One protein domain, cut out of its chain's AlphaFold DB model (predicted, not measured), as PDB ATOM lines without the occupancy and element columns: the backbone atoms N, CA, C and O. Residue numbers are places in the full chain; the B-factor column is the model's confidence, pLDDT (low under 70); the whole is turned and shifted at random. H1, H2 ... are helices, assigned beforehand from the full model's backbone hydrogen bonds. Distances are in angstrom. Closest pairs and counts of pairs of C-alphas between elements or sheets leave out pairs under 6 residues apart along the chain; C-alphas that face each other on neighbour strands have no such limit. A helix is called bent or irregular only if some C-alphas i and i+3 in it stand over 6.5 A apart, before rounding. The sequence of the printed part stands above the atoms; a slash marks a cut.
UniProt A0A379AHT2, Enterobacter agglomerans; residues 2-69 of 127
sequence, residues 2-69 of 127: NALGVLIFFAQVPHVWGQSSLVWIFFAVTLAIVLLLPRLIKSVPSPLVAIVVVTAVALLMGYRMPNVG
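What this domain is: This is residues 2 to 69 of the 127 residues of a protein of Enterobacter agglomerans (UniProt A0A379AHT2). Two helices, H2 and H3, make a helical hairpin that opens like a V from its linked end, and a third helix, H1, sticks out as an arm near the open end, with residues 2 to 14 standing free. After H3, residues 61 to 69 fold back past the open end of the V. The printed part has 68 residues with three named helices, in the order H1, H2, H3, and no named strand; the class is all helix. It is only just loose, close to compact, with a radius of gyration of the C-alphas of 13.4 A and spans of 38 by 33 by 21 A.

How they stand to each other: Begin with H2, residues 21 to 39, and look from it to H3, residues 46 to 60: the two touch, and their closest C-alphas are those of Val 34 and Ser 46, 5.0 A apart. This hairpin runs opposite ways at a tilt of 36 degrees, only just steep. H1, residues 2 to 15, is apart from both H2 and H3. In H3 every O i to N i+4 pair is within hydrogen-bond range; in H1 8 of 10 are, and in H2 13 of 15.

Where its parts are: Find C-alpha 21 at (4.643, -45.140, -4.542); from there H2 runs 28.0 A to C-alpha 39 at (29.858, -35.798, 3.167). H2 is irregular, but only just: C-alphas 35 and 38 are 6.7 A apart. H3 covers 21.1 A and ends at C-alpha 60, at (15.518, -58.672, 0.116). H1 begins at C-alpha 2, at (22.031, -26.864, -20.594), and covers 21.3 A; it too is only just irregular, with C-alphas 11 and 14 6.8 A apart.

The domain as a whole: Look at Asn 2 and Gly 62 for the two C-alphas farthest apart, 38.7 A. The printed part has no cut. The link from H1 to H2 is tight, with 5 residues, and that from H2 to H3 is short, with 6; residues 39 to 44 stand free. The mean pLDDT of the printed part is 92.3, and no printed residue is under 70.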
ATOM      1  N   ASN A   2      23.307 -27.045 -21.326       86.31
ATOM      2  CA  ASN A   2      22.031 -26.864 -20.594       86.31
ATOM      3  C   ASN A   2      20.827 -27.623 -21.187       86.31
ATOM      4  O   ASN A   2      20.121 -28.313 -20.457       86.31
ATOM      5  N   ALA A   3      20.615 -27.556 -22.507       88.06
ATOM      6  CA  ALA A   3      19.514 -28.276 -23.158       88.06
ATOM      7  C   ALA A   3      19.663 -29.805 -23.050       88.06
ATOM      8  O   ALA A   3      18.686 -30.498 -22.800       88.06
ATOM      9  N   LEU A   4      20.890 -30.323 -23.170       90.06
ATOM     10  CA  LEU A   4      21.182 -31.752 -23.025       90.06
ATOM     11  C   LEU A   4      20.889 -32.239 -21.600       90.06
ATOM     12  O   LEU A   4      20.268 -33.281 -21.437       90.06
ATOM     13  N   GLY A   5      21.249 -31.458 -20.577       90.81
ATOM     14  CA  GLY A   5      20.910 -31.779 -19.188       90.81
ATOM     15  C   GLY A   5      19.398 -31.855 -18.955       90.81
ATOM     16  O   GLY A   5      18.911 -32.803 -18.342       90.81
ATOM     17  N   VAL A   6      18.645 -30.901 -19.509       93.19
ATOM     18  CA  VAL A   6      17.177 -30.895 -19.436       93.19
ATOM     19  C   VAL A   6      16.577 -32.090 -20.185       93.19
ATOM     20  O   VAL A   6      15.681 -32.744 -19.658       93.19
ATOM     21  N   LEU A   7      17.095 -32.430 -21.368       94.06
ATOM     22  CA  LEU A   7      16.649 -33.599 -22.135       94.06
ATOM     23  C   LEU A   7      16.914 -34.915 -21.397       94.06
ATOM     24  O   LEU A   7      16.029 -35.764 -21.360       94.06
ATOM     25  N   ILE A   8      18.083 -35.074 -20.772       94.38
ATOM     26  CA  ILE A   8      18.387 -36.254 -19.950       94.38
ATOM     27  C   ILE A   8      17.408 -36.339 -18.784       94.38
ATOM     28  O   ILE A   8      16.832 -37.399 -18.563       94.38
ATOM     29  N   PHE A   9      17.173 -35.232 -18.072       94.88
ATOM     30  CA  PHE A   9      16.204 -35.198 -16.978       94.88
ATOM     31  C   PHE A   9      14.809 -35.625 -17.450       94.88
ATOM     32  O   PHE A   9      14.213 -36.519 -16.855       94.88
ATOM     33  N   PHE A  10      14.317 -35.058 -18.557       96.19
ATOM     34  CA  PHE A  10      13.024 -35.440 -19.130       96.19
ATOM     35  C   PHE A  10      12.982 -36.894 -19.602       96.19
ATOM     36  O   PHE A  10      11.949 -37.535 -19.434       96.19
ATOM     37  N   ALA A  11      14.080 -37.445 -20.121       94.88
ATOM     38  CA  ALA A  11      14.168 -38.864 -20.461       94.88
ATOM     39  C   ALA A  11      14.057 -39.770 -19.219       94.88
ATOM     40  O   ALA A  11      13.588 -40.900 -19.326       94.88
ATOM     41  N   GLN A  12      14.431 -39.278 -18.031       94.31
ATOM     42  CA  GLN A  12      14.273 -40.023 -16.779       94.31
ATOM     43  C   GLN A  12      12.865 -39.919 -16.180       94.31
ATOM     44  O   GLN A  12      12.434 -40.855 -15.512       94.31
ATOM     45  N   VAL A  13      12.118 -38.834 -16.429       94.19
ATOM     46  CA  VAL A  13      10.783 -38.608 -15.831       94.19
ATOM     47  C   VAL A  13       9.830 -39.811 -15.978       94.19
ATOM     48  O   VAL A  13       9.244 -40.192 -14.962       94.19
ATOM     49  N   PRO A  14       9.691 -40.470 -17.149       92.44
ATOM     50  CA  PRO A  14       8.808 -41.633 -17.308       92.44
ATOM     51  C   PRO A  14       9.139 -42.829 -16.402       92.44
ATOM     52  O   PRO A  14       8.265 -43.644 -16.124       92.44
ATOM     53  N   HIS A  15      10.376 -42.933 -15.910       91.00
ATOM     54  CA  HIS A  15      10.810 -44.040 -15.050       91.00
ATOM     55  C   HIS A  15      10.354 -43.878 -13.594       91.00
ATOM     56  O   HIS A  15      10.412 -44.829 -12.819       91.00
ATOM     57  N   VAL A  16       9.895 -42.685 -13.207       91.75
ATOM     58  CA  VAL A  16       9.414 -42.385 -11.845       91.75
ATOM     59  C   VAL A  16       7.950 -41.944 -11.872       91.75
ATOM     60  O   VAL A  16       7.158 -42.291 -10.993       91.75
ATOM     61  N   TRP A  17       7.557 -41.193 -12.899       92.19
ATOM     62  CA  TRP A  17       6.210 -40.664 -13.040       92.19
ATOM     63  C   TRP A  17       5.212 -41.756 -13.428       92.19
ATOM     64  O   TRP A  17       5.457 -42.544 -14.332       92.19
ATOM     65  N   GLY A  18       4.063 -41.796 -12.750       86.88
ATOM     66  CA  GLY A  18       3.036 -42.819 -12.991       86.88
ATOM     67  C   GLY A  18       3.386 -44.218 -12.465       86.88
ATOM     68  O   GLY A  18       2.577 -45.130 -12.608       86.88
ATOM     69  N   GLN A  19       4.549 -44.382 -11.827       89.19
ATOM     70  CA  GLN A  19       4.951 -45.623 -11.172       89.19
ATOM     71  C   GLN A  19       4.409 -45.722  -9.737       89.19
ATOM     72  O   GLN A  19       3.920 -44.750  -9.156       89.19
ATOM     73  N   SER A  20       4.518 -46.918  -9.151       90.44
ATOM     74  CA  SER A  20       4.133 -47.197  -7.759       90.44
ATOM     75  C   SER A  20       4.787 -46.226  -6.766       90.44
ATOM     76  O   SER A  20       5.931 -45.804  -6.945       90.44
ATOM     77  N   SER A  21       4.103 -45.941  -5.653       90.44
ATOM     78  CA  SER A  21       4.643 -45.140  -4.542       90.44
ATOM     79  C   SER A  21       5.979 -45.675  -4.019       90.44
ATOM     80  O   SER A  21       6.828 -44.916  -3.558       90.44
ATOM     81  N   LEU A  22       6.202 -46.984  -4.138       90.75
ATOM     82  CA  LEU A  22       7.433 -47.639  -3.717       90.75
ATOM     83  C   LEU A  22       8.627 -47.246  -4.611       90.75
ATOM     84  O   LEU A  22       9.724 -47.040  -4.099       90.75
ATOM     85  N   VAL A  23       8.415 -47.015  -5.913       92.19
ATOM     86  CA  VAL A  23       9.459 -46.495  -6.823       92.19
ATOM     87  C   VAL A  23       9.880 -45.081  -6.415       92.19
ATOM     88  O   VAL A  23      11.071 -44.782  -6.378       92.19
ATOM     89  N   TRP A  24       8.929 -44.236  -6.006       93.25
ATOM     90  CA  TRP A  24       9.226 -42.899  -5.476       93.25
ATOM     91  C   TRP A  24      10.075 -42.940  -4.202       93.25
ATOM     92  O   TRP A  24      10.994 -42.133  -4.053       93.25
ATOM     93  N   ILE A  25       9.811 -43.892  -3.302       93.69
ATOM     94  CA  ILE A  25      10.620 -44.088  -2.089       93.69
ATOM     95  C   ILE A  25      12.055 -44.458  -2.468       93.69
ATOM     96  O   ILE A  25      13.003 -43.853  -1.973       93.69
ATOM     97  N   PHE A  26      12.226 -45.414  -3.378       93.50
ATOM     98  CA  PHE A  26      13.546 -45.862  -3.816       93.50
ATOM     99  C   PHE A  26      14.317 -44.763  -4.551       93.50
ATOM    100  O   PHE A  26      15.512 -44.584  -4.312       93.50
ATOM    101  N   PHE A  27      13.634 -43.968  -5.373       94.44
ATOM    102  CA  PHE A  27      14.206 -42.784  -6.009       94.44
ATOM    103  C   PHE A  27      14.691 -41.759  -4.972       94.44
ATOM    104  O   PHE A  27      15.838 -41.310  -5.030       94.44
ATOM    105  N   ALA A  28      13.864 -41.440  -3.970       95.56
ATOM    106  CA  ALA A  28      14.227 -40.513  -2.902       95.56
ATOM    107  C   ALA A  28      15.407 -41.023  -2.057       95.56
ATOM    108  O   ALA A  28      16.317 -40.256  -1.745       95.56
ATOM    109  N   VAL A  29      15.434 -42.319  -1.730       95.75
ATOM    110  CA  VAL A  29      16.552 -42.959  -1.019       95.75
ATOM    111  C   VAL A  29      17.832 -42.905  -1.855       95.75
ATOM    112  O   VAL A  29      18.883 -42.539  -1.332       95.75
ATOM    113  N   THR A  30      17.748 -43.195  -3.154       95.69
ATOM    114  CA  THR A  30      18.886 -43.101  -4.081       95.69
ATOM    115  C   THR A  30      19.468 -41.688  -4.077       95.69
ATOM    116  O   THR A  30      20.670 -41.516  -3.877       95.69
ATOM    117  N   LEU A  31      18.619 -40.663  -4.217       96.44
ATOM    118  CA  LEU A  31      19.037 -39.260  -4.148       96.44
ATOM    119  C   LEU A  31      19.654 -38.903  -2.793       96.44
ATOM    120  O   LEU A  31      20.691 -38.243  -2.747       96.44
ATOM    121  N   ALA A  32      19.057 -39.361  -1.691       96.88
ATOM    122  CA  ALA A  32      19.584 -39.121  -0.354       96.88
ATOM    123  C   ALA A  32      20.995 -39.709  -0.194       96.88
ATOM    124  O   ALA A  32      21.885 -39.021   0.305       96.88
ATOM    125  N   ILE A  33      21.232 -40.935  -0.673       95.88
ATOM    126  CA  ILE A  33      22.561 -41.560  -0.644       95.88
ATOM    127  C   ILE A  33      23.542 -40.757  -1.503       95.88
ATOM    128  O   ILE A  33      24.609 -40.384  -1.019       95.88
ATOM    129  N   VAL A  34      23.183 -40.441  -2.750       95.94
ATOM    130  CA  VAL A  34      24.071 -39.723  -3.679       95.94
ATOM    131  C   VAL A  34      24.498 -38.361  -3.123       95.94
ATOM    132  O   VAL A  34      25.669 -38.001  -3.258       95.94
ATOM    133  N   LEU A  35      23.587 -37.634  -2.466       95.56
ATOM    134  CA  LEU A  35      23.823 -36.274  -1.968       95.56
ATOM    135  C   LEU A  35      24.442 -36.215  -0.563       95.56
ATOM    136  O   LEU A  35      25.249 -35.324  -0.288       95.56
ATOM    137  N   LEU A  36      24.064 -37.120   0.346       95.56
ATOM    138  CA  LEU A  36      24.482 -37.063   1.754       95.56
ATOM    139  C   LEU A  36      25.716 -37.917   2.044       95.56
ATOM    140  O   LEU A  36      26.584 -37.487   2.802       95.56
ATOM    141  N   LEU A  37      25.837 -39.094   1.419       94.81
ATOM    142  CA  LEU A  37      26.960 -39.998   1.658       94.81
ATOM    143  C   LEU A  37      28.350 -39.403   1.359       94.81
ATOM    144  O   LEU A  37      29.239 -39.632   2.183       94.81
ATOM    145  N   PRO A  38      28.584 -38.602   0.292       93.50
ATOM    146  CA  PRO A  38      29.920 -38.053   0.029       93.50
ATOM    147  C   PRO A  38      30.394 -37.075   1.117       93.50
ATOM    148  O   PRO A  38      31.582 -36.755   1.188       93.50
ATOM    149  N   ARG A  39      29.490 -36.604   1.993       92.25
ATOM    150  CA  ARG A  39      29.858 -35.798   3.167       92.25
ATOM    151  C   ARG A  39      30.460 -36.632   4.296       92.25
ATOM    152  O   ARG A  39      31.225 -36.087   5.083       92.25
ATOM    153  N   LEU A  40      30.134 -37.922   4.366       92.12
ATOM    154  CA  LEU A  40      30.624 -38.845   5.393       92.12
ATOM    155  C   LEU A  40      31.801 -39.689   4.888       92.12
ATOM    156  O   LEU A  40      32.776 -39.875   5.611       92.12
ATOM    157  N   ILE A  41      31.725 -40.184   3.649       89.81
ATOM    158  CA  ILE A  41      32.709 -41.098   3.055       89.81
ATOM    159  C   ILE A  41      33.141 -40.543   1.697       89.81
ATOM    160  O   ILE A  41      32.323 -40.407   0.794       89.81
ATOM    161  N   LYS A  42      34.436 -40.243   1.542       86.62
ATOM    162  CA  LYS A  42      34.998 -39.653   0.307       86.62
ATOM    163  C   LYS A  42      35.733 -40.650  -0.591       86.62
ATOM    164  O   LYS A  42      35.975 -40.350  -1.753       86.62
ATOM    165  N   SER A  43      36.098 -41.818  -0.066       91.38
ATOM    166  CA  SER A  43      36.912 -42.809  -0.787       91.38
ATOM    167  C   SER A  43      36.117 -43.660  -1.779       91.38
ATOM    168  O   SER A  43      36.717 -44.301  -2.635       91.38
ATOM    169  N   VAL A  44      34.786 -43.695  -1.661       92.12
ATOM    170  CA  VAL A  44      33.910 -44.526  -2.500       92.12
ATOM    171  C   VAL A  44      32.922 -43.627  -3.249       92.12
ATOM    172  O   VAL A  44      32.276 -42.797  -2.605       92.12
ATOM    173  N   PRO A  45      32.750 -43.785  -4.576       93.75
ATOM    174  CA  PRO A  45      31.742 -43.047  -5.332       93.75
ATOM    175  C   PRO A  45      30.333 -43.285  -4.773       93.75
ATOM    176  O   PRO A  45      29.849 -44.419  -4.743       93.75
ATOM    177  N   SER A  46      29.645 -42.216  -4.362       95.31
ATOM    178  CA  SER A  46      28.291 -42.319  -3.802       95.31
ATOM    179  C   SER A  46      27.260 -42.963  -4.743       95.31
ATOM    180  O   SER A  46      26.432 -43.722  -4.231       95.31
ATOM    181  N   PRO A  47      27.312 -42.788  -6.086       95.00
ATOM    182  CA  PRO A  47      26.386 -43.480  -6.985       95.00
ATOM    183  C   PRO A  47      26.532 -45.005  -6.942       95.00
ATOM    184  O   PRO A  47      25.532 -45.715  -7.005       95.00
ATOM    185  N   LEU A  48      27.757 -45.517  -6.773       95.31
ATOM    186  CA  LEU A  48      28.004 -46.957  -6.678       95.31
ATOM    187  C   LEU A  48      27.349 -47.533  -5.421       95.31
ATOM    188  O   LEU A  48      26.670 -48.556  -5.490       95.31
ATOM    189  N   VAL A  49      27.507 -46.853  -4.284       95.81
ATOM    190  CA  VAL A  49      26.880 -47.276  -3.024       95.81
ATOM    191  C   VAL A  49      25.358 -47.249  -3.140       95.81
ATOM    192  O   VAL A  49      24.704 -48.192  -2.702       95.81
ATOM    193  N   ALA A  50      24.797 -46.210  -3.763       95.88
ATOM    194  CA  ALA A  50      23.358 -46.104  -3.970       95.88
ATOM    195  C   ALA A  50      22.809 -47.303  -4.757       95.88
ATOM    196  O   ALA A  50      21.866 -47.935  -4.291       95.88
ATOM    197  N   ILE A  51      23.444 -47.664  -5.881       95.12
ATOM    198  CA  ILE A  51      23.057 -48.825  -6.698       95.12
ATOM    199  C   ILE A  51      23.078 -50.107  -5.857       95.12
ATOM    200  O   ILE A  51      22.068 -50.797  -5.770       95.12
ATOM    201  N   VAL A  52      24.197 -50.407  -5.189       95.81
ATOM    202  CA  VAL A  52      24.352 -51.652  -4.416       95.81
ATOM    203  C   VAL A  52      23.314 -51.757  -3.299       95.81
ATOM    204  O   VAL A  52      22.668 -52.795  -3.155       95.81
ATOM    205  N   VAL A  53      23.134 -50.690  -2.518       95.06
ATOM    206  CA  VAL A  53      22.198 -50.672  -1.385       95.06
ATOM    207  C   VAL A  53      20.763 -50.839  -1.870       95.06
ATOM    208  O   VAL A  53      20.035 -51.687  -1.359       95.06
ATOM    209  N   VAL A  54      20.355 -50.064  -2.872       94.19
ATOM    210  CA  VAL A  54      18.990 -50.095  -3.405       94.19
ATOM    211  C   VAL A  54      18.681 -51.448  -4.041       94.19
ATOM    212  O   VAL A  54      17.630 -52.021  -3.757       94.19
ATOM    213  N   THR A  55      19.599 -52.004  -4.837       93.88
ATOM    214  CA  THR A  55      19.431 -53.340  -5.418       93.88
ATOM    215  C   THR A  55      19.334 -54.410  -4.333       93.88
ATOM    216  O   THR A  55      18.432 -55.243  -4.390       93.88
ATOM    217  N   ALA A  56      20.198 -54.379  -3.314       94.88
ATOM    218  CA  ALA A  56      20.140 -55.338  -2.213       94.88
ATOM    219  C   ALA A  56      18.798 -55.267  -1.468       94.88
ATOM    220  O   ALA A  56      18.170 -56.296  -1.232       94.88
ATOM    221  N   VAL A  57      18.316 -54.061  -1.151       94.06
ATOM    222  CA  VAL A  57      17.021 -53.866  -0.485       94.06
ATOM    223  C   VAL A  57      15.864 -54.351  -1.363       94.06
ATOM    224  O   VAL A  57      14.993 -55.061  -0.867       94.06
ATOM    225  N   ALA A  58      15.866 -54.036  -2.663       92.19
ATOM    226  CA  ALA A  58      14.833 -54.498  -3.593       92.19
ATOM    227  C   ALA A  58      14.753 -56.034  -3.646       92.19
ATOM    228  O   ALA A  58      13.659 -56.600  -3.589       92.19
ATOM    229  N   LEU A  59      15.912 -56.706  -3.688       92.31
ATOM    230  CA  LEU A  59      16.001 -58.167  -3.680       92.31
ATOM    231  C   LEU A  59      15.514 -58.767  -2.355       92.31
ATOM    232  O   LEU A  59      14.739 -59.721  -2.373       92.31
ATOM    233  N   LEU A  60      15.921 -58.198  -1.215       93.50
ATOM    234  CA  LEU A  60      15.518 -58.672   0.116       93.50
ATOM    235  C   LEU A  60      14.018 -58.498   0.377       93.50
ATOM    236  O   LEU A  60      13.405 -59.346   1.020       93.50
ATOM    237  N   MET A  61      13.414 -57.425  -0.139       90.94
ATOM    238  CA  MET A  61      11.966 -57.206  -0.055       90.94
ATOM    239  C   MET A  61      11.172 -58.083  -1.037       90.94
ATOM    240  O   MET A  61       9.945 -58.097  -0.975       90.94
ATOM    241  N   GLY A  62      11.842 -58.788  -1.960       86.38
ATOM    242  CA  GLY A  62      11.196 -59.599  -2.995       86.38
ATOM    243  C   GLY A  62      10.327 -58.784  -3.960       86.38
ATOM    244  O   GLY A  62       9.462 -59.342  -4.638       86.38
ATOM    245  N   TYR A  63      10.516 -57.464  -4.009       83.75
ATOM    246  CA  TYR A  63       9.655 -56.568  -4.767       83.75
ATOM    247  C   TYR A  63      10.139 -56.461  -6.215       83.75
ATOM    248  O   TYR A  63      11.293 -56.126  -6.482       83.75
ATOM    249  N   ARG A  64       9.242 -56.734  -7.169       80.00
ATOM    250  CA  ARG A  64       9.542 -56.635  -8.602       80.00
ATOM    251  C   ARG A  64       9.225 -55.233  -9.116       80.00
ATOM    252  O   ARG A  64       8.075 -54.926  -9.413       80.00
ATOM    253  N   MET A  65      10.255 -54.398  -9.201       81.38
ATOM    254  CA  MET A  65      10.221 -53.136  -9.950       81.38
ATOM    255  C   MET A  65      10.548 -53.366 -11.422       81.38
ATOM    256  O   MET A  65      11.273 -54.325 -11.719       81.38
ATOM    257  N   PRO A  66      10.120 -52.443 -12.308       86.00
ATOM    258  CA  PRO A  66      10.791 -52.246 -13.586       86.00
ATOM    259  C   PRO A  66      12.296 -52.132 -13.340       86.00
ATOM    260  O   PRO A  66      12.741 -51.348 -12.497       86.00
ATOM    261  N   ASN A  67      13.071 -52.974 -14.007       88.75
ATOM    262  CA  ASN A  67      14.511 -53.056 -13.832       88.75
ATOM    263  C   ASN A  67      15.217 -52.964 -15.188       88.75
ATOM    264  O   ASN A  67      14.603 -53.073 -16.241       88.75
ATOM    265  N   VAL A  68      16.539 -52.787 -15.161       88.81
ATOM    266  CA  VAL A  68      17.348 -52.580 -16.376       88.81
ATOM    267  C   VAL A  68      17.275 -53.772 -17.348       88.81
ATOM    268  O   VAL A  68      17.490 -53.600 -18.542       88.81
ATOM    269  N   GLY A  69      16.953 -54.978 -16.871       86.31
ATOM    270  CA  GLY A  69      16.743 -56.146 -17.730       86.31
ATOM    271  C   GLY A  69      15.452 -56.085 -18.552       86.31
ATOM    272  O   GLY A  69      15.354 -56.775 -19.564       86.31
TER     273      GLY A  69